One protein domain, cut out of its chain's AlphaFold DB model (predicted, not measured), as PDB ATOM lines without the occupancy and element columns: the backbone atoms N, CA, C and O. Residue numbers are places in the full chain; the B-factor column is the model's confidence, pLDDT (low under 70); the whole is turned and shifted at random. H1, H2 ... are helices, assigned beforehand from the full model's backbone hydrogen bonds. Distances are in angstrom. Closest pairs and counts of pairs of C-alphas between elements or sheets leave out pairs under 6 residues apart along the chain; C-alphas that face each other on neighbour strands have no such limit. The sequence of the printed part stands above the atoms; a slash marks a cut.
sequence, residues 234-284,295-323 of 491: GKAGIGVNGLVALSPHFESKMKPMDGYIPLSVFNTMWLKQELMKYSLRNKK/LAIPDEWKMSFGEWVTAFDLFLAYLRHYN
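This is residues 234 to 284 and 295 to 323 of the 491 residues of an uncharacterized protein of Melampsora larici-populina (strain 98AG31 / pathotype 3-4-7) (UniProt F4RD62). The longest helix, H4, and H3 make a loose V, spreading from the place where the beginning of H3 comes near H4, with the short H2 at that corner. H1 lies at the open end of the V, near the last part of H4. The printed part has 80 residues, with four named helices in the order H1, H2, H3, H4 and no named strand; the class is all helix, with 40 residues in named elements. It is compact, with a radius of gyration of the C-alphas of 12.6 A, and spans 37 by 29 by 25 A.

H4, residues 305 to 321, touches H2, residues 263 to 266, with its residues 308 to 315 alone; the closest C-alphas, those of Phe 266 and Ala 311, are 4.7 A apart. H3, residues 268 to 279, is close to H4 but not clearly touching, with the C-alphas of Thr 268 and Ala 311 closest at 7.2 A; they run the same way at a steep tilt of 59 degrees. H1, residues 248 to 254, is close to H4 but not clearly touching, with the C-alphas of Met 254 and Leu 319 closest at 7.8 A, and about perpendicular to it at 83 degrees. H1 and H3 are apart. Every O i to N i+4 pair is within hydrogen-bond range in H3 and H4, against 2 of 3 in H1; H2 is too short for such a pair.

H4 is 24.2 A long, from C-alpha 305 at (254.064, 260.455, 315.754) to C-alpha 321 at (266.237, 264.884, 336.204). H3 is 16.4 A long, H1 9.6 A and H2 5.6 A. H1 begins with C-alpha 248 at (253.975, 258.825, 342.951).

The two C-alphas farthest apart, those of Lys 284 and Phe 305, are 39.0 A apart. Residues 285 to 294 are not printed, and 17.9 A separate C-alphas 284 and 295 in the link across the cut from H3 to H4. The link from H2 to H3 is tight and that from H1 to H2 short. Residues 234 to 247 hold no named element. The model's pLDDT is under 70 at residues 234 to 242 and 282 to 284, with a mean of 84.6 for the printed part.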
ATOM      1  N   GLY A 234     252.179 274.891 343.285       39.94
ATOM      2  CA  GLY A 234     250.855 275.068 343.859       39.94
ATOM      3  C   GLY A 234     249.998 273.815 343.640       39.94
ATOM      4  O   GLY A 234     250.441 272.770 343.164       39.94
ATOM      5  N   LYS A 235     248.690 273.927 343.869       44.97
ATOM      6  CA  LYS A 235     247.740 272.859 343.491       44.97
ATOM      7  C   LYS A 235     247.764 272.490 341.990       44.97
ATOM      8  O   LYS A 235     247.139 271.505 341.609       44.97
ATOM      9  N   ALA A 236     248.456 273.274 341.159       46.62
ATOM     10  CA  ALA A 236     248.712 273.040 339.746       46.62
ATOM     11  C   ALA A 236     250.205 272.749 339.507       46.62
ATOM     12  O   ALA A 236     251.073 273.468 339.996       46.62
ATOM     13  N   GLY A 237     250.491 271.705 338.730       41.25
ATOM     14  CA  GLY A 237     251.855 271.284 338.426       41.25
ATOM     15  C   GLY A 237     252.607 272.224 337.497       41.25
ATOM     16  O   GLY A 237     252.134 272.483 336.395       41.25
ATOM     17  N   ILE A 238     253.808 272.607 337.919       45.97
ATOM     18  CA  ILE A 238     255.093 272.449 337.219       45.97
ATOM     19  C   ILE A 238     256.158 272.527 338.322       45.97
ATOM     20  O   ILE A 238     256.147 273.458 339.121       45.97
ATOM     21  N   GLY A 239     257.018 271.513 338.416       49.38
ATOM     22  CA  GLY A 239     258.121 271.464 339.373       49.38
ATOM     23  C   GLY A 239     259.159 272.558 339.131       49.38
ATOM     24  O   GLY A 239     259.226 273.126 338.043       49.38
ATOM     25  N   VAL A 240     260.029 272.759 340.129       46.84
ATOM     26  CA  VAL A 240     261.213 273.654 340.143       46.84
ATOM     27  C   VAL A 240     261.983 273.701 338.811       46.84
ATOM     28  O   VAL A 240     262.539 274.730 338.445       46.84
ATOM     29  N   ASN A 241     261.971 272.588 338.073       55.81
ATOM     30  CA  ASN A 241     262.785 272.320 336.892       55.81
ATOM     31  C   ASN A 241     261.989 272.356 335.566       55.81
ATOM     32  O   ASN A 241     262.413 271.762 334.580       55.81
ATOM     33  N   GLY A 242     260.795 272.964 335.533       68.25
ATOM     34  CA  GLY A 242     259.951 273.063 334.327       68.25
ATOM     35  C   GLY A 242     259.196 271.780 333.940       68.25
ATOM     36  O   GLY A 242     258.300 271.815 333.098       68.25
ATOM     37  N   LEU A 243     259.513 270.649 334.577       79.81
ATOM     38  CA  LEU A 243     258.844 269.365 334.371       79.81
ATOM     39  C   LEU A 243     257.505 269.292 335.115       79.81
ATOM     40  O   LEU A 243     257.344 269.829 336.211       79.81
ATOM     41  N   VAL A 244     256.536 268.576 334.544       82.75
ATOM     42  CA  VAL A 244     255.276 268.261 335.236       82.75
ATOM     43  C   VAL A 244     255.569 267.294 336.396       82.75
ATOM     44  O   VAL A 244     256.495 266.487 336.321       82.75
ATOM     45  N   ALA A 245     254.804 267.347 337.485       85.06
ATOM     46  CA  ALA A 245     254.937 266.356 338.553       85.06
ATOM     47  C   ALA A 245     254.378 264.996 338.091       85.06
ATOM     48  O   ALA A 245     253.251 264.930 337.597       85.06
ATOM     49  N   LEU A 246     255.150 263.918 338.264       87.56
ATOM     50  CA  LEU A 246     254.661 262.554 338.050       87.56
ATOM     51  C   LEU A 246     253.736 262.127 339.200       87.56
ATOM     52  O   LEU A 246     253.859 262.589 340.333       87.56
ATOM     53  N   SER A 247     252.822 261.198 338.917       89.00
ATOM     54  CA  SER A 247     252.087 260.479 339.966       89.00
ATOM     55  C   SER A 247     253.087 259.631 340.778       89.00
ATOM     56  O   SER A 247     253.953 259.005 340.153       89.00
ATOM     57  N   PRO A 248     252.989 259.535 342.122       88.25
ATOM     58  CA  PRO A 248     253.975 258.825 342.951       88.25
ATOM     59  C   PRO A 248     254.245 257.377 342.526       88.25
ATOM     60  O   PRO A 248     255.356 256.882 342.679       88.25
ATOM     61  N   HIS A 249     253.253 256.709 341.928       88.62
ATOM     62  CA  HIS A 249     253.410 255.367 341.367       88.62
ATOM     63  C   HIS A 249     254.443 255.305 340.225       88.62
ATOM     64  O   HIS A 249     255.194 254.336 340.126       88.62
ATOM     65  N   PHE A 250     254.496 256.323 339.360       90.88
ATOM     66  CA  PHE A 250     255.481 256.398 338.277       90.88
ATOM     67  C   PHE A 250     256.800 256.993 338.745       90.88
ATOM     68  O   PHE A 250     257.839 256.527 338.303       90.88
ATOM     69  N   GLU A 251     256.791 257.943 339.680       89.94
ATOM     70  CA  GLU A 251     258.020 258.429 340.319       89.94
ATOM     71  C   GLU A 251     258.779 257.295 341.034       89.94
ATOM     72  O   GLU A 251     259.986 257.148 340.849       89.94
ATOM     73  N   SER A 252     258.066 256.431 341.766       90.38
ATOM     74  CA  SER A 252     258.642 255.264 342.452       90.38
ATOM     75  C   SER A 252     259.241 254.217 341.501       90.38
ATOM     76  O   SER A 252     260.115 253.461 341.909       90.38
ATOM     77  N   LYS A 253     258.822 254.190 340.226       89.88
ATOM     78  CA  LYS A 253     259.418 253.343 339.173       89.88
ATOM     79  C   LYS A 253     260.521 254.061 338.400       89.88
ATOM     80  O   LYS A 253     261.553 253.468 338.108       89.88
ATOM     81  N   MET A 254     260.341 255.354 338.126       88.88
ATOM     82  CA  MET A 254     261.349 256.186 337.472       88.88
ATOM     83  C   MET A 254     262.613 256.280 338.316       88.88
ATOM     84  O   MET A 254     263.695 256.215 337.757       88.88
ATOM     85  N   LYS A 255     262.510 256.406 339.643       88.25
ATOM     86  CA  LYS A 255     263.670 256.577 340.526       88.25
ATOM     87  C   LYS A 255     264.653 255.386 340.533       88.25
ATOM     88  O   LYS A 255     265.845 255.662 340.475       88.25
ATOM     89  N   PRO A 256     264.224 254.109 340.584       89.12
ATOM     90  CA  PRO A 256     265.108 252.951 340.415       89.12
ATOM     91  C   PRO A 256     265.242 252.453 338.963       89.12
ATOM     92  O   PRO A 256     265.982 251.502 338.743       89.12
ATOM     93  N   MET A 257     264.519 253.031 337.989       84.38
ATOM     94  CA  MET A 257     264.332 252.451 336.639       84.38
ATOM     95  C   MET A 257     263.782 251.008 336.660       84.38
ATOM     96  O   MET A 257     264.002 250.232 335.730       84.38
ATOM     97  N   ASP A 258     263.048 250.640 337.718       83.81
ATOM     98  CA  ASP A 258     262.542 249.280 337.907       83.81
ATOM     99  C   ASP A 258     261.114 249.124 337.361       83.81
ATOM    100  O   ASP A 258     260.168 249.821 337.751       83.81
ATOM    101  N   GLY A 259     260.967 248.166 336.448       87.38
ATOM    102  CA  GLY A 259     259.729 247.851 335.750       87.38
ATOM    103  C   GLY A 259     259.446 248.700 334.505       87.38
ATOM    104  O   GLY A 259     259.971 249.788 334.287       87.38
ATOM    105  N   TYR A 260     258.559 248.177 333.659       90.00
ATOM    106  CA  TYR A 260     258.112 248.855 332.444       90.00
ATOM    107  C   TYR A 260     257.207 250.055 332.773       90.00
ATOM    108  O   TYR A 260     256.217 249.930 333.505       90.00
ATOM    109  N   ILE A 261     257.543 251.207 332.191       92.75
ATOM    110  CA  ILE A 261     256.762 252.443 332.238       92.75
ATOM    111  C   ILE A 261     256.349 252.764 330.796       92.75
ATOM    112  O   ILE A 261     257.231 253.019 329.974       92.75
ATOM    113  N   PRO A 262     255.047 252.737 330.463       94.19
ATOM    114  CA  PRO A 262     254.597 253.015 329.107       94.19
ATOM    115  C   PRO A 262     254.837 254.480 328.730       94.19
ATOM    116  O   PRO A 262     254.582 255.389 329.521       94.19
ATOM    117  N   LEU A 263     255.294 254.722 327.502       95.00
ATOM    118  CA  LEU A 263     255.696 256.041 327.019       95.00
ATOM    119  C   LEU A 263     254.518 257.027 326.972       95.00
ATOM    120  O   LEU A 263     254.697 258.228 327.158       95.00
ATOM    121  N   SER A 264     253.293 256.524 326.795       95.12
ATOM    122  CA  SER A 264     252.067 257.332 326.795       95.12
ATOM    123  C   SER A 264     251.788 258.047 328.128       95.12
ATOM    124  O   SER A 264     251.076 259.052 328.137       95.12
ATOM    125  N   VAL A 265     252.400 257.601 329.235       94.94
ATOM    126  CA  VAL A 265     252.394 258.292 330.542       94.94
ATOM    127  C   VAL A 265     253.095 259.650 330.462       94.94
ATOM    128  O   VAL A 265     252.766 260.538 331.237       94.94
ATOM    129  N   PHE A 266     254.007 259.853 329.506       94.88
ATOM    130  CA  PHE A 266     254.723 261.116 329.302       94.88
ATOM    131  C   PHE A 266     254.010 262.084 328.342       94.88
ATOM    132  O   PHE A 266     254.523 263.167 328.061       94.88
ATOM    133  N   ASN A 267     252.799 261.762 327.870       93.50
ATOM    134  CA  ASN A 267     251.985 262.725 327.130       93.50
ATOM    135  C   ASN A 267     251.588 263.892 328.061       93.50
ATOM    136  O   ASN A 267     250.920 263.704 329.082       93.50
ATOM    137  N   THR A 268     251.977 265.117 327.697       90.62
ATOM    138  CA  THR A 268     251.786 266.316 328.535       90.62
ATOM    139  C   THR A 268     250.320 266.612 328.872       90.62
ATOM    140  O   THR A 268     250.037 267.147 329.947       90.62
ATOM    141  N   MET A 269     249.378 266.259 327.993       90.62
ATOM    142  CA  MET A 269     247.942 266.428 328.239       90.62
ATOM    143  C   MET A 269     247.436 265.409 329.257       90.62
ATOM    144  O   MET A 269     246.684 265.761 330.166       90.62
ATOM    145  N   TRP A 270     247.900 264.163 329.145       93.69
ATOM    146  CA  TRP A 270     247.555 263.101 330.079       93.69
ATOM    147  C   TRP A 270     248.152 263.353 331.470       93.69
ATOM    148  O   TRP A 270     247.427 263.260 332.457       93.69
ATOM    149  N   LEU A 271     249.416 263.790 331.565       91.94
ATOM    150  CA  LEU A 271     250.047 264.153 332.844       91.94
ATOM    151  C   LEU A 271     249.287 265.259 333.581       91.94
ATOM    152  O   LEU A 271     249.089 265.172 334.791       91.94
ATOM    153  N   LYS A 272     248.810 266.283 332.861       90.38
ATOM    154  CA  LYS A 272     247.972 267.342 333.444       90.38
ATOM    155  C   LYS A 272     246.661 266.780 334.004       90.38
ATOM    156  O   LYS A 272     246.270 267.149 335.110       90.38
ATOM    157  N   GLN A 273     246.002 265.874 333.278       92.12
ATOM    158  CA  GLN A 273     244.758 265.234 333.724       92.12
ATOM    159  C   GLN A 273     244.974 264.285 334.915       92.12
ATOM    160  O   GLN A 273     244.197 264.323 335.869       92.12
ATOM    161  N   GLU A 274     246.032 263.471 334.896       91.12
ATOM    162  CA  GLU A 274     246.400 262.585 336.007       91.12
ATOM    163  C   GLU A 274     246.761 263.396 337.256       91.12
ATOM    164  O   GLU A 274     246.282 263.083 338.343       91.12
ATOM    165  N   LEU A 275     247.502 264.499 337.118       87.44
ATOM    166  CA  LEU A 275     247.821 265.376 338.245       87.44
ATOM    167  C   LEU A 275     246.570 266.051 338.830       87.44
ATOM    168  O   LEU A 275     246.413 266.098 340.051       87.44
ATOM    169  N   MET A 276     245.642 266.517 337.984       89.00
ATOM    170  CA  MET A 276     244.338 267.017 338.440       89.00
ATOM    171  C   MET A 276     243.571 265.933 339.209       89.00
ATOM    172  O   MET A 276     243.138 266.182 340.337       89.00
ATOM    173  N   LYS A 277     243.467 264.715 338.659       87.31
ATOM    174  CA  LYS A 277     242.807 263.571 339.309       87.31
ATOM    175  C   LYS A 277     243.477 263.192 340.634       87.31
ATOM    176  O   LYS A 277     242.781 262.927 341.613       87.31
ATOM    177  N   TYR A 278     244.807 263.211 340.693       84.25
ATOM    178  CA  TYR A 278     245.581 262.944 341.903       84.25
ATOM    179  C   TYR A 278     245.350 264.021 342.975       84.25
ATOM    180  O   TYR A 278     245.130 263.689 344.139       84.25
ATOM    181  N   SER A 279     245.317 265.304 342.591       84.00
ATOM    182  CA  SER A 279     245.059 266.427 343.512       84.00
ATOM    183  C   SER A 279     243.662 266.392 344.152       84.00
ATOM    184  O   SER A 279     243.486 266.858 345.279       84.00
ATOM    185  N   LEU A 280     242.684 265.809 343.450       84.31
ATOM    186  CA  LEU A 280     241.308 265.609 343.913       84.31
ATOM    187  C   LEU A 280     241.148 264.365 344.803       84.31
ATOM    188  O   LEU A 280     240.084 264.163 345.390       84.31
ATOM    189  N   ARG A 281     242.172 263.510 344.900       78.44
ATOM    190  CA  ARG A 281     242.064 262.215 345.571       78.44
ATOM    191  C   ARG A 281     242.229 262.347 347.084       78.44
ATOM    192  O   ARG A 281     243.208 262.896 347.592       78.44
ATOM    193  N   ASN A 282     241.265 261.800 347.819       69.25
ATOM    194  CA  ASN A 282     241.237 261.874 349.274       69.25
ATOM    195  C   ASN A 282     242.434 261.140 349.899       69.25
ATOM    196  O   ASN A 282     242.789 260.034 349.496       69.25
ATOM    197  N   LYS A 283     243.018 261.723 350.957       68.00
ATOM    198  CA  LYS A 283     244.194 261.168 351.661       68.00
ATOM    199  C   LYS A 283     243.991 259.738 352.195       68.00
ATOM    200  O   LYS A 283     244.973 259.060 352.465       68.00
ATOM    201  N   LYS A 284     242.739 259.294 352.355       66.44
ATOM    202  CA  LYS A 284     242.374 257.972 352.884       66.44
ATOM    203  C   LYS A 284     242.605 256.829 351.883       66.44
ATOM    204  O   LYS A 284     242.847 255.711 352.319       66.44
ATOM    205  N   LEU A 295     244.284 257.758 336.360       91.31
ATOM    206  CA  LEU A 295     243.626 257.838 335.057       91.31
ATOM    207  C   LEU A 295     244.019 256.638 334.182       91.31
ATOM    208  O   LEU A 295     245.140 256.151 334.284       91.31
ATOM    209  N   ALA A 296     243.124 256.153 333.316       92.81
ATOM    210  CA  ALA A 296     243.481 255.084 332.383       92.81
ATOM    211  C   ALA A 296     244.692 255.512 331.533       92.81
ATOM    212  O   ALA A 296     244.711 256.625 331.005       92.81
ATOM    213  N   ILE A 297     245.706 254.650 331.449       93.88
ATOM    214  CA  ILE A 297     246.903 254.900 330.639       93.88
ATOM    215  C   ILE A 297     246.476 254.870 329.159       93.88
ATOM    216  O   ILE A 297     245.730 253.959 328.792       93.88
ATOM    217  N   PRO A 298     246.890 255.828 328.307       93.44
ATOM    218  CA  PRO A 298     246.515 255.816 326.898       93.44
ATOM    219  C   PRO A 298     247.205 254.660 326.171       93.44
ATOM    220  O   PRO A 298     248.367 254.357 326.452       93.44
ATOM    221  N   ASP A 299     246.525 254.050 325.201       92.94
ATOM    222  CA  ASP A 299     247.139 253.030 324.349       92.94
ATOM    223  C   ASP A 299     248.298 253.649 323.554       92.94
ATOM    224  O   ASP A 299     248.082 254.548 322.740       92.94
ATOM    225  N   GLU A 300     249.521 253.143 323.740       91.88
ATOM    226  CA  GLU A 300     250.716 253.647 323.040       91.88
ATOM    227  C   GLU A 300     250.541 253.625 321.513       91.88
ATOM    228  O   GLU A 300     250.909 254.569 320.823       91.88
ATOM    229  N   TRP A 301     249.877 252.585 321.000       92.12
ATOM    230  CA  TRP A 301     249.583 252.375 319.579       92.12
ATOM    231  C   TRP A 301     248.586 253.372 318.969       92.12
ATOM    232  O   TRP A 301     248.412 253.381 317.752       92.12
ATOM    233  N   LYS A 302     247.906 254.186 319.788       94.44
ATOM    234  CA  LYS A 302     247.007 255.260 319.326       94.44
ATOM    235  C   LYS A 302     247.669 256.637 319.345       94.44
ATOM    236  O   LYS A 302     247.061 257.596 318.879       94.44
ATOM    237  N   MET A 303     248.880 256.742 319.890       93.81
ATOM    238  CA  MET A 303     249.620 257.995 319.964       93.81
ATOM    239  C   MET A 303     250.122 258.386 318.570       93.81
ATOM    240  O   MET A 303     250.729 257.577 317.866       93.81
ATOM    241  N   SER A 304     249.867 259.626 318.152       96.56
ATOM    242  CA  SER A 304     250.400 260.136 316.886       96.56
ATOM    243  C   SER A 304     251.926 260.278 316.946       96.56
ATOM    244  O   SER A 304     252.504 260.419 318.023       96.56
ATOM    245  N   PHE A 305     252.602 260.297 315.792       95.00
ATOM    246  CA  PHE A 305     254.064 260.455 315.754       95.00
ATOM    247  C   PHE A 305     254.542 261.742 316.452       95.00
ATOM    248  O   PHE A 305     255.535 261.715 317.172       95.00
ATOM    249  N   GLY A 306     253.810 262.853 316.302       95.25
ATOM    250  CA  GLY A 306     254.134 264.108 316.990       95.25
ATOM    251  C   GLY A 306     254.024 263.992 318.512       95.25
ATOM    252  O   GLY A 306     254.935 264.403 319.226       95.25
ATOM    253  N   GLU A 307     252.955 263.370 319.015       94.56
ATOM    254  CA  GLU A 307     252.818 263.093 320.448       94.56
ATOM    255  C   GLU A 307     253.918 262.149 320.949       94.56
ATOM    256  O   GLU A 307     254.496 262.414 322.000       94.56
ATOM    257  N   TRP A 308     254.256 261.106 320.181       95.75
ATOM    258  CA  TRP A 308     255.321 260.156 320.509       95.75
ATOM    259  C   TRP A 308     256.672 260.854 320.682       95.75
ATOM    260  O   TRP A 308     257.329 260.631 321.695       95.75
ATOM    261  N   VAL A 309     257.047 261.751 319.759       94.88
ATOM    262  CA  VAL A 309     258.282 262.546 319.875       94.88
ATOM    263  C   VAL A 309     258.247 263.396 321.147       94.88
ATOM    264  O   VAL A 309     259.161 263.304 321.959       94.88
ATOM    265  N   THR A 310     257.161 264.137 321.400       93.56
ATOM    266  CA  THR A 310     257.075 264.984 322.609       93.56
ATOM    267  C   THR A 310     257.078 264.191 323.920       93.56
ATOM    268  O   THR A 310     257.634 264.653 324.915       93.56
ATOM    269  N   ALA A 311     256.485 262.993 323.939       94.25
ATOM    270  CA  ALA A 311     256.501 262.098 325.092       94.25
ATOM    271  C   ALA A 311     257.896 261.490 325.312       94.25
ATOM    272  O   ALA A 311     258.331 261.348 326.454       94.25
ATOM    273  N   PHE A 312     258.621 261.185 324.231       94.06
ATOM    274  CA  PHE A 312     260.001 260.707 324.275       94.06
ATOM    275  C   PHE A 312     260.979 261.782 324.761       94.06
ATOM    276  O   PHE A 312     261.764 261.514 325.669       94.06
ATOM    277  N   ASP A 313     260.878 263.011 324.255       92.44
ATOM    278  CA  ASP A 313     261.687 264.140 324.730       92.44
ATOM    279  C   ASP A 313     261.439 264.418 326.222       92.44
ATOM    280  O   ASP A 313     262.383 264.627 326.991       92.44
ATOM    281  N   LEU A 314     260.177 264.349 326.667       91.50
ATOM    282  CA  LEU A 314     259.837 264.506 328.080       91.50
ATOM    283  C   LEU A 314     260.379 263.345 328.933       91.50
ATOM    284  O   LEU A 314     260.928 263.587 330.007       91.50
ATOM    285  N   PHE A 315     260.288 262.100 328.455       92.50
ATOM    286  CA  PHE A 315     260.894 260.935 329.106       92.50
ATOM    287  C   PHE A 315     262.411 261.114 329.278       92.50
ATOM    288  O   PHE A 315     262.911 260.975 330.396       92.50
ATOM    289  N   LEU A 316     263.133 261.520 328.226       91.19
ATOM    290  CA  LEU A 316     264.565 261.839 328.303       91.19
ATOM    291  C   LEU A 316     264.860 262.959 329.314       91.19
ATOM    292  O   LEU A 316     265.851 262.885 330.043       91.19
ATOM    293  N   ALA A 317     264.004 263.979 329.399       89.94
ATOM    294  CA  ALA A 317     264.149 265.042 330.387       89.94
ATOM    295  C   ALA A 317     263.976 264.527 331.832       89.94
ATOM    296  O   ALA A 317     264.738 264.933 332.713       89.94
ATOM    297  N   TYR A 318     263.068 263.575 332.082       89.56
ATOM    298  CA  TYR A 318     262.983 262.899 333.383       89.56
ATOM    299  C   TYR A 318     264.187 261.989 333.669       89.56
ATOM    300  O   TYR A 318     264.649 261.967 334.809       89.56
ATOM    301  N   LEU A 319     264.733 261.269 332.678       89.25
ATOM    302  CA  LEU A 319     265.959 260.474 332.872       89.25
ATOM    303  C   LEU A 319     267.117 261.351 333.369       89.25
ATOM    304  O   LEU A 319     267.802 260.991 334.327       89.25
ATOM    305  N   ARG A 320     267.271 262.538 332.765       85.81
ATOM    306  CA  ARG A 320     268.244 263.550 333.197       85.81
ATOM    307  C   ARG A 320     267.937 264.065 334.604       85.81
ATOM    308  O   ARG A 320     268.845 264.142 335.421       85.81
ATOM    309  N   HIS A 321     266.673 264.374 334.899       85.50
ATOM    310  CA  HIS A 321     266.237 264.884 336.204       85.50
ATOM    311  C   HIS A 321     266.517 263.921 337.368       85.50
ATOM    312  O   HIS A 321     266.924 264.352 338.442       85.50
ATOM    313  N   TYR A 322     266.316 262.617 337.165       84.19
ATOM    314  CA  TYR A 322     266.578 261.596 338.185       84.19
ATOM    315  C   TYR A 322     268.051 261.139 338.235       84.19
ATOM    316  O   TYR A 322     268.357 260.173 338.925       84.19
ATOM    317  N   ASN A 323     268.971 261.839 337.554       75.06
ATOM    318  CA  ASN A 323     270.412 261.547 337.505       75.06
ATOM    319  C   ASN A 323     270.790 260.137 337.010       75.06
ATOM    320  O   ASN A 323     271.934 259.711 337.173       75.06
TER     321      ASN A 323